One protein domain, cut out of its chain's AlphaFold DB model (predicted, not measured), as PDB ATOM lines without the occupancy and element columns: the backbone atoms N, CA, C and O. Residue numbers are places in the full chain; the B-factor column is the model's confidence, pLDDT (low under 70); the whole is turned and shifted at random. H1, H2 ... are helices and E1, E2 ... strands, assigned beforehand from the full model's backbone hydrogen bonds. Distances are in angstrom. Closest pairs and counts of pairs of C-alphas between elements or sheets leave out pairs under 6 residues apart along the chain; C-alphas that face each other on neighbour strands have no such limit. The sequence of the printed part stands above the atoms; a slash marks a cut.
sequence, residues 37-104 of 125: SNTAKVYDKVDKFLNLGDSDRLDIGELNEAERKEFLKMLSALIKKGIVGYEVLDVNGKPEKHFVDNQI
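AT A GLANCE: This is residues 37 to 104 of the 125 residues of an uncharacterized protein of Ignavibacteria bacterium (UniProt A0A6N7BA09). Two packed helices, H1 and H2, make the body, and a two-stranded hairpin, E1 and E2, makes the far end of the long axis. Both helices run the same way, and residues 51 to 64 fold back between them. The 68 printed residues hold H1, H2, E1, E2 in that order, class mixed, with an antiparallel sheet E1 - E2. The whole is only just loose, close to compact, with a radius of gyration of the C-alphas of 13.2 A, and elongated, 42 by 25 by 17 A.

IN THESE COORDINATES: H1, residues 37 to 50, begins at C-alpha 37 (-33.813, -11.756, 29.533) and is 20.4 A long. H2, residues 65 to 80, is 22.5 A. E1, residues 86 to 91, is 14.5 A. E2, residues 94 to 99, is 16.0 A and ends at C-alpha 99 (-20.733, -21.760, 51.105).

HOW THE PARTS SIT: H1 and H2 touch, closest at the C-alphas of Val 42 and Phe 71, 5.4 A, at a steep tilt of 40 degrees. In both, every O i to N i+4 pair is within hydrogen-bond range. In the hairpin E1 and E2, N 89 and O 96 are within hydrogen-bond range at 2.9 A. E2 is apart from H1 and H2.

THE WHOLE: The C-alphas of Glu 65 and Asn 92 are farthest apart, 42.7 A. The printed part has no cut. The link H1 to H2 is long. Residues 37 to 38 and 101 to 104 have pLDDT under 70.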
ATOM      1  N   SER A  37     -33.993 -12.979  28.740       61.50
ATOM      2  CA  SER A  37     -33.813 -11.756  29.533       61.50
ATOM      3  C   SER A  37     -34.385 -11.850  30.954       61.50
ATOM      4  O   SER A  37     -33.694 -11.518  31.914       61.50
ATOM      5  N   ASN A  38     -35.615 -12.351  31.112       69.62
ATOM      6  CA  ASN A  38     -36.297 -12.315  32.413       69.62
ATOM      7  C   ASN A  38     -35.718 -13.354  33.380       69.62
ATOM      8  O   ASN A  38     -35.464 -13.079  34.550       69.62
ATOM      9  N   THR A  39     -35.446 -14.552  32.868       83.00
ATOM     10  CA  THR A  39     -34.885 -15.646  33.659       83.00
ATOM     11  C   THR A  39     -33.449 -15.336  34.093       83.00
ATOM     12  O   THR A  39     -33.103 -15.550  35.253       83.00
ATOM     13  N   ALA A  40     -32.628 -14.764  33.205       89.06
ATOM     14  CA  ALA A  40     -31.251 -14.383  33.520       89.06
ATOM     15  C   ALA A  40     -31.171 -13.356  34.662       89.06
ATOM     16  O   ALA A  40     -30.376 -13.537  35.581       89.06
ATOM     17  N   LYS A  41     -32.038 -12.332  34.657       91.44
ATOM     18  CA  LYS A  41     -32.106 -11.335  35.739       91.44
ATOM     19  C   LYS A  41     -32.449 -11.957  37.085       91.44
ATOM     20  O   LYS A  41     -31.860 -11.599  38.099       91.44
ATOM     21  N   VAL A  42     -33.391 -12.899  37.105       94.00
ATOM     22  CA  VAL A  42     -33.770 -13.598  38.338       94.00
ATOM     23  C   VAL A  42     -32.593 -14.405  38.885       94.00
ATOM     24  O   VAL A  42     -32.301 -14.301  40.074       94.00
ATOM     25  N   TYR A  43     -31.894 -15.164  38.036       94.00
ATOM     26  CA  TYR A  43     -30.703 -15.914  38.448       94.00
ATOM     27  C   TYR A  43     -29.613 -15.001  39.008       94.00
ATOM     28  O   TYR A  43     -29.072 -15.296  40.072       94.00
ATOM     29  N   ASP A  44     -29.335 -13.891  38.325       93.50
ATOM     30  CA  ASP A  44     -28.334 -12.912  38.747       93.50
ATOM     31  C   ASP A  44     -28.674 -12.316  40.119       93.50
ATOM     32  O   ASP A  44     -27.850 -12.329  41.031       93.50
ATOM     33  N   LYS A  45     -29.933 -11.915  40.338       94.62
ATOM     34  CA  LYS A  45     -30.374 -11.417  41.649       94.62
ATOM     35  C   LYS A  45     -30.323 -12.484  42.742       94.62
ATOM     36  O   LYS A  45     -30.003 -12.148  43.878       94.62
ATOM     37  N   VAL A  46     -30.615 -13.753  42.439       95.19
ATOM     38  CA  VAL A  46     -30.453 -14.852  43.412       95.19
ATOM     39  C   VAL A  46     -28.980 -15.044  43.775       95.19
ATOM     40  O   VAL A  46     -28.672 -15.163  44.959       95.19
ATOM     41  N   ASP A  47     -28.070 -15.059  42.799       94.69
ATOM     42  CA  ASP A  47     -26.634 -15.207  43.068       94.69
ATOM     43  C   ASP A  47     -26.088 -14.013  43.861       94.69
ATOM     44  O   ASP A  47     -25.418 -14.219  44.874       94.69
ATOM     45  N   LYS A  48     -26.475 -12.785  43.488       94.94
ATOM     46  CA  LYS A  48     -26.123 -11.560  44.215       94.94
ATOM     47  C   LYS A  48     -26.630 -11.586  45.654       94.94
ATOM     48  O   LYS A  48     -25.878 -11.269  46.566       94.94
ATOM     49  N   PHE A  49     -27.875 -12.017  45.875       94.75
ATOM     50  CA  PHE A  49     -28.439 -12.160  47.219       94.75
ATOM     51  C   PHE A  49     -27.634 -13.140  48.082       94.75
ATOM     52  O   PHE A  49     -27.395 -12.888  49.264       94.75
ATOM     53  N   LEU A  50     -27.227 -14.269  47.496       94.50
ATOM     54  CA  LEU A  50     -26.465 -15.301  48.194       94.50
ATOM     55  C   LEU A  50     -25.006 -14.907  48.423       94.50
ATOM     56  O   LEU A  50     -24.401 -15.439  49.347       94.50
ATOM     57  N   ASN A  51     -24.446 -13.991  47.635       94.88
ATOM     58  CA  ASN A  51     -23.112 -13.458  47.870       94.88
ATOM     59  C   ASN A  51     -23.111 -12.559  49.114       94.88
ATOM     60  O   ASN A  51     -23.549 -11.409  49.091       94.88
ATOM     61  N   LEU A  52     -22.601 -13.076  50.228       92.81
ATOM     62  CA  LEU A  52     -22.620 -12.359  51.497       92.81
ATOM     63  C   LEU A  52     -21.578 -11.234  51.572       92.81
ATOM     64  O   LEU A  52     -21.702 -10.379  52.446       92.81
ATOM     65  N   GLY A  53     -20.607 -11.214  50.656       91.50
ATOM     66  CA  GLY A  53     -19.627 -10.135  50.521       91.50
ATOM     67  C   GLY A  53     -20.097  -8.963  49.653       91.50
ATOM     68  O   GLY A  53     -19.401  -7.955  49.582       91.50
ATOM     69  N   ASP A  54     -21.252  -9.075  48.991       91.69
ATOM     70  CA  ASP A  54     -21.810  -8.003  48.164       91.69
ATOM     71  C   ASP A  54     -22.619  -7.014  49.027       91.69
ATOM     72  O   ASP A  54     -23.543  -7.401  49.752       91.69
ATOM     73  N   SER A  55     -22.274  -5.722  48.961       91.38
ATOM     74  CA  SER A  55     -22.941  -4.656  49.725       91.38
ATOM     75  C   SER A  55     -24.387  -4.423  49.293       91.38
ATOM     76  O   SER A  55     -25.228  -4.041  50.107       91.38
ATOM     77  N   ASP A  56     -24.690  -4.711  48.031       91.88
ATOM     78  CA  ASP A  56     -25.953  -4.395  47.376       91.88
ATOM     79  C   ASP A  56     -26.818  -5.653  47.197       91.88
ATOM     80  O   ASP A  56     -27.764  -5.677  46.408       91.88
ATOM     81  N   ARG A  57     -26.515  -6.728  47.933       90.69
ATOM     82  CA  ARG A  57     -27.189  -8.035  47.842       90.69
ATOM     83  C   ARG A  57     -28.700  -8.013  48.107       90.69
ATOM     84  O   ARG A  57     -29.406  -8.939  47.724       90.69
ATOM     85  N   LEU A  58     -29.208  -6.986  48.794       91.31
ATOM     86  CA  LEU A  58     -30.638  -6.845  49.109       91.31
ATOM     87  C   LEU A  58     -31.404  -6.023  48.063       91.31
ATOM     88  O   LEU A  58     -32.619  -5.853  48.193       91.31
ATOM     89  N   ASP A  59     -30.722  -5.512  47.039       90.19
ATOM     90  CA  ASP A  59     -31.363  -4.734  45.990       90.19
ATOM     91  C   ASP A  59     -32.087  -5.626  44.969       90.19
ATOM     92  O   ASP A  59     -31.498  -6.227  44.065       90.19
ATOM     93  N   ILE A  60     -33.412  -5.658  45.108       85.00
ATOM     94  CA  ILE A  60     -34.352  -6.328  44.201       85.00
ATOM     95  C   ILE A  60     -35.185  -5.328  43.376       85.00
ATOM     96  O   ILE A  60     -36.202  -5.712  42.790       85.00
ATOM     97  N   GLY A  61     -34.810  -4.042  43.358       84.50
ATOM     98  CA  GLY A  61     -35.601  -2.959  42.764       84.50
ATOM     99  C   GLY A  61     -35.851  -3.121  41.263       84.50
ATOM    100  O   GLY A  61     -36.934  -2.792  40.783       84.50
ATOM    101  N   GLU A  62     -34.890  -3.705  40.552       85.88
ATOM    102  CA  GLU A  62     -34.898  -3.876  39.092       85.88
ATOM    103  C   GLU A  62     -35.810  -5.007  38.589       85.88
ATOM    104  O   GLU A  62     -36.037  -5.116  37.384       85.88
ATOM    105  N   LEU A  63     -36.330  -5.850  39.490       90.56
ATOM    106  CA  LEU A  63     -37.213  -6.955  39.126       90.56
ATOM    107  C   LEU A  63     -38.666  -6.481  38.999       90.56
ATOM    108  O   LEU A  63     -39.185  -5.775  39.875       90.56
ATOM    109  N   ASN A  64     -39.357  -6.933  37.955       92.31
ATOM    110  CA  ASN A  64     -40.809  -6.785  37.831       92.31
ATOM    111  C   ASN A  64     -41.563  -7.781  38.742       92.31
ATOM    112  O   ASN A  64     -40.961  -8.613  39.420       92.31
ATOM    113  N   GLU A  65     -42.894  -7.703  38.795       91.75
ATOM    114  CA  GLU A  65     -43.698  -8.537  39.702       91.75
ATOM    115  C   GLU A  65     -43.551 -10.049  39.441       91.75
ATOM    116  O   GLU A  65     -43.399 -10.835  40.382       91.75
ATOM    117  N   ALA A  66     -43.540 -10.465  38.171       90.56
ATOM    118  CA  ALA A  66     -43.383 -11.869  37.800       90.56
ATOM    119  C   ALA A  66     -41.981 -12.392  38.158       90.56
ATOM    120  O   ALA A  66     -41.844 -13.471  38.735       90.56
ATOM    121  N   GLU A  67     -40.947 -11.596  37.889       92.75
ATOM    122  CA  GLU A  67     -39.556 -11.907  38.227       92.75
ATOM    123  C   GLU A  67     -39.340 -11.986  39.742       92.75
ATOM    124  O   GLU A  67     -38.691 -12.912  40.223       92.75
ATOM    125  N   ARG A  68     -39.940 -11.080  40.527       93.38
ATOM    126  CA  ARG A  68     -39.892 -11.133  42.001       93.38
ATOM    127  C   ARG A  68     -40.490 -12.425  42.539       93.38
ATOM    128  O   ARG A  68     -39.951 -13.007  43.482       93.38
ATOM    129  N   LYS A  69     -41.594 -12.888  41.952       94.00
ATOM    130  CA  LYS A  69     -42.233 -14.145  42.351       94.00
ATOM    131  C   LYS A  69     -41.319 -15.341  42.088       94.00
ATOM    132  O   LYS A  69     -41.187 -16.199  42.962       94.00
ATOM    133  N   GLU A  70     -40.663 -15.385  40.930       94.25
ATOM    134  CA  GLU A  70     -39.725 -16.463  40.604       94.25
ATOM    135  C   GLU A  70     -38.445 -16.386  41.457       94.25
ATOM    136  O   GLU A  70     -38.013 -17.407  41.993       94.25
ATOM    137  N   PHE A  71     -37.915 -15.182  41.706       95.38
ATOM    138  CA  PHE A  71     -36.809 -14.936  42.642       95.38
ATOM    139  C   PHE A  71     -37.110 -15.507  44.033       95.38
ATOM    140  O   PHE A  71     -36.344 -16.316  44.554       95.38
ATOM    141  N   LEU A  72     -38.261 -15.153  44.620       95.50
ATOM    142  CA  LEU A  72     -38.660 -15.640  45.943       95.50
ATOM    143  C   LEU A  72     -38.842 -17.158  45.965       95.50
ATOM    144  O   LEU A  72     -38.461 -17.822  46.930       95.50
ATOM    145  N   LYS A  73     -39.408 -17.728  44.901       96.12
ATOM    146  CA  LYS A  73     -39.580 -19.176  44.763       96.12
ATOM    147  C   LYS A  73     -38.226 -19.886  44.748       96.12
ATOM    148  O   LYS A  73     -38.040 -20.816  45.536       96.12
ATOM    149  N   MET A  74     -37.278 -19.431  43.931       95.31
ATOM    150  CA  MET A  74     -35.923 -19.985  43.869       95.31
ATOM    151  C   MET A  74     -35.186 -19.836  45.199       95.31
ATOM    152  O   MET A  74     -34.693 -20.827  45.740       95.31
ATOM    153  N   LEU A  75     -35.186 -18.630  45.769       94.88
ATOM    154  CA  LEU A  75     -34.556 -18.353  47.053       94.88
ATOM    155  C   LEU A  75     -35.133 -19.246  48.160       94.88
ATOM    156  O   LEU A  75     -34.387 -19.872  48.912       94.88
ATOM    157  N   SER A  76     -36.460 -19.398  48.219       95.19
ATOM    158  CA  SER A  76     -37.114 -20.265  49.204       95.19
ATOM    159  C   SER A  76     -36.707 -21.735  49.059       95.19
ATOM    160  O   SER A  76     -36.567 -22.436  50.062       95.19
ATOM    161  N   ALA A  77     -36.498 -22.214  47.830       93.94
ATOM    162  CA  ALA A  77     -36.058 -23.579  47.574       93.94
ATOM    163  C   ALA A  77     -34.610 -23.804  48.034       93.94
ATOM    164  O   ALA A  77     -34.311 -24.862  48.587       93.94
ATOM    165  N   LEU A  78     -33.733 -22.814  47.849       92.00
ATOM    166  CA  LEU A  78     -32.338 -22.859  48.298       92.00
ATOM    167  C   LEU A  78     -32.239 -22.820  49.827       92.00
ATOM    168  O   LEU A  78     -31.606 -23.696  50.416       92.00
ATOM    169  N   ILE A  79     -32.973 -21.916  50.479       89.19
ATOM    170  CA  ILE A  79     -33.025 -21.830  51.947       89.19
ATOM    171  C   ILE A  79     -33.563 -23.132  52.557       89.19
ATOM    172  O   ILE A  79     -33.003 -23.635  53.527       89.19
ATOM    173  N   LYS A  80     -34.607 -23.737  51.972       85.56
ATOM    174  CA  LYS A  80     -35.129 -25.047  52.414       85.56
ATOM    175  C   LYS A  80     -34.097 -26.172  52.315       85.56
ATOM    176  O   LYS A  80     -34.181 -27.133  53.073       85.56
ATOM    177  N   LYS A  81     -33.135 -26.057  51.397       86.25
ATOM    178  CA  LYS A  81     -31.998 -26.978  51.258       86.25
ATOM    179  C   LYS A  81     -30.823 -26.626  52.180       86.25
ATOM    180  O   LYS A  81     -29.820 -27.328  52.153       86.25
ATOM    181  N   GLY A  82     -30.942 -25.577  52.995       84.25
ATOM    182  CA  GLY A  82     -29.894 -25.111  53.904       84.25
ATOM    183  C   GLY A  82     -28.866 -24.183  53.257       84.25
ATOM    184  O   GLY A  82     -27.902 -23.813  53.916       84.25
ATOM    185  N   ILE A  83     -29.064 -23.780  51.998       87.50
ATOM    186  CA  ILE A  83     -28.173 -22.847  51.304       87.50
ATOM    187  C   ILE A  83     -28.593 -21.431  51.692       87.50
ATOM    188  O   ILE A  83     -29.640 -20.946  51.259       87.50
ATOM    189  N   VAL A  84     -27.788 -20.787  52.533       88.38
ATOM    190  CA  VAL A  84     -28.067 -19.439  53.056       88.38
ATOM    191  C   VAL A  84     -27.240 -18.350  52.379       88.38
ATOM    192  O   VAL A  84     -27.639 -17.191  52.397       88.38
ATOM    193  N   GLY A  85     -26.116 -18.723  51.775       92.50
ATOM    194  CA  GLY A  85     -25.218 -17.809  51.093       92.50
ATOM    195  C   GLY A  85     -23.831 -18.401  50.901       92.50
ATOM    196  O   GLY A  85     -23.555 -19.532  51.309       92.50
ATOM    197  N   TYR A  86     -22.968 -17.626  50.269       93.44
ATOM    198  CA  TYR A  86     -21.564 -17.923  50.058       93.44
ATOM    199  C   TYR A  86     -20.728 -16.652  50.211       93.44
ATOM    200  O   TYR A  86     -21.233 -15.539  50.089       93.44
ATOM    201  N   GLU A  87     -19.435 -16.832  50.424       92.31
ATOM    202  CA  GLU A  87     -18.432 -15.773  50.391       92.31
ATOM    203  C   GLU A  87     -17.356 -16.138  49.367       92.31
ATOM    204  O   GLU A  87     -17.097 -17.318  49.111       92.31
ATOM    205  N   VAL A  88     -16.747 -15.129  48.744       93.25
ATOM    206  CA  VAL A  88     -15.558 -15.316  47.906       93.25
ATOM    207  C   VAL A  88     -14.356 -14.879  48.724       93.25
ATOM    208  O   VAL A  88     -14.220 -13.701  49.048       93.25
ATOM    209  N   LEU A  89     -13.510 -15.839  49.082       89.88
ATOM    210  CA  LEU A  89     -12.360 -15.639  49.956       89.88
ATOM    211  C   LEU A  89     -11.068 -15.775  49.154       89.88
ATOM    212  O   LEU A  89     -10.996 -16.577  48.224       89.88
ATOM    213  N   ASP A  90     -10.040 -15.013  49.523       93.00
ATOM    214  CA  ASP A  90      -8.688 -15.234  49.012       93.00
ATOM    215  C   ASP A  90      -7.997 -16.313  49.854       93.00
ATOM    216  O   ASP A  90      -7.714 -16.118  51.039       93.00
ATOM    217  N   VAL A  91      -7.740 -17.465  49.237       92.75
ATOM    218  CA  VAL A  91      -7.053 -18.599  49.852       92.75
ATOM    219  C   VAL A  91      -5.782 -18.866  49.056       92.75
ATOM    220  O   VAL A  91      -5.814 -19.317  47.913       92.75
ATOM    221  N   ASN A  92      -4.627 -18.592  49.668       93.81
ATOM    222  CA  ASN A  92      -3.310 -18.765  49.043       93.81
ATOM    223  C   ASN A  92      -3.144 -18.005  47.704       93.81
ATOM    224  O   ASN A  92      -2.506 -18.513  46.777       93.81
ATOM    225  N   GLY A  93      -3.706 -16.797  47.591       94.06
ATOM    226  CA  GLY A  93      -3.609 -15.953  46.397       94.06
ATOM    227  C   GLY A  93      -4.576 -16.351  45.280       94.06
ATOM    228  O   GLY A  93      -4.334 -16.024  44.115       94.06
ATOM    229  N   LYS A  94      -5.631 -17.107  45.601       93.81
ATOM    230  CA  LYS A  94      -6.657 -17.553  44.655       93.81
ATOM    231  C   LYS A  94      -8.051 -17.295  45.228       93.81
ATOM    232  O   LYS A  94      -8.300 -17.647  46.380       93.81
ATOM    233  N   PRO A  95      -8.979 -16.741  44.428       94.69
ATOM    234  CA  PRO A  95     -10.357 -16.576  44.856       94.69
ATOM    235  C   PRO A  95     -11.066 -17.934  44.888       94.69
ATOM    236  O   PRO A  95     -11.125 -18.645  43.881       94.69
ATOM    237  N   GLU A  96     -11.645 -18.274  46.032       92.62
ATOM    238  CA  GLU A  96     -12.431 -19.486  46.237       92.62
ATOM    239  C   GLU A  96     -13.842 -19.135  46.721       92.62
ATOM    240  O   GLU A  96     -14.016 -18.283  47.592       92.62
ATOM    241  N   LYS A  97     -14.862 -19.807  46.169       91.81
ATOM    242  CA  LYS A  97     -16.259 -19.665  46.609       91.81
ATOM    243  C   LYS A  97     -16.539 -20.664  47.734       91.81
ATOM    244  O   LYS A  97     -16.533 -21.870  47.496       91.81
ATOM    245  N   HIS A  98     -16.829 -20.158  48.927       88.44
ATOM    246  CA  HIS A  98     -17.126 -20.946  50.125       88.44
ATOM    247  C   HIS A  98     -18.585 -20.751  50.524       88.44
ATOM    248  O   HIS A  98     -19.022 -19.626  50.756       88.44
ATOM    249  N   PHE A  99     -19.362 -21.834  50.594       87.44
ATOM    250  CA  PHE A  99     -20.733 -21.760  51.105       87.44
ATOM    251  C   PHE A  99     -20.712 -21.575  52.618       87.44
ATOM    252  O   PHE A  99     -19.976 -22.264  53.325       87.44
ATOM    253  N   VAL A 100     -21.530 -20.652  53.116       81.31
ATOM    254  CA  VAL A 100     -21.603 -20.391  54.550       81.31
ATOM    255  C   VAL A 100     -22.494 -21.432  55.203       81.31
ATOM    256  O   VAL A 100     -23.711 -21.456  55.008       81.31
ATOM    257  N   ASP A 101     -21.878 -22.279  56.019       66.06
ATOM    258  CA  ASP A 101     -22.592 -23.199  56.890       66.06
ATOM    259  C   ASP A 101     -23.183 -22.426  58.070       66.06
ATOM    260  O   ASP A 101     -22.487 -22.010  59.000       66.06
ATOM    261  N   ASN A 102     -24.502 -22.240  58.058       62.91
ATOM    262  CA  ASN A 102     -25.185 -21.569  59.154       62.91
ATOM    263  C   ASN A 102     -25.334 -22.525  60.350       62.91
ATOM    264  O   ASN A 102     -26.277 -23.318  60.423       62.91
ATOM    265  N   GLN A 103     -24.437 -22.431  61.333       59.25
ATOM    266  CA  GLN A 103     -24.691 -22.968  62.673       59.25
ATOM    267  C   GLN A 103     -25.592 -21.994  63.441       59.25
ATOM    268  O   GLN A 103     -25.152 -21.274  64.336       59.25
ATOM    269  N   ILE A 104     -26.878 -21.946  63.081       58.88
ATOM    270  CA  ILE A 104     -27.869 -21.218  63.882       58.88
ATOM    271  C   ILE A 104     -28.128 -22.040  65.152       58.88
ATOM    272  O   ILE A 104     -28.963 -22.945  65.175       58.88
TER     273      ILE A 104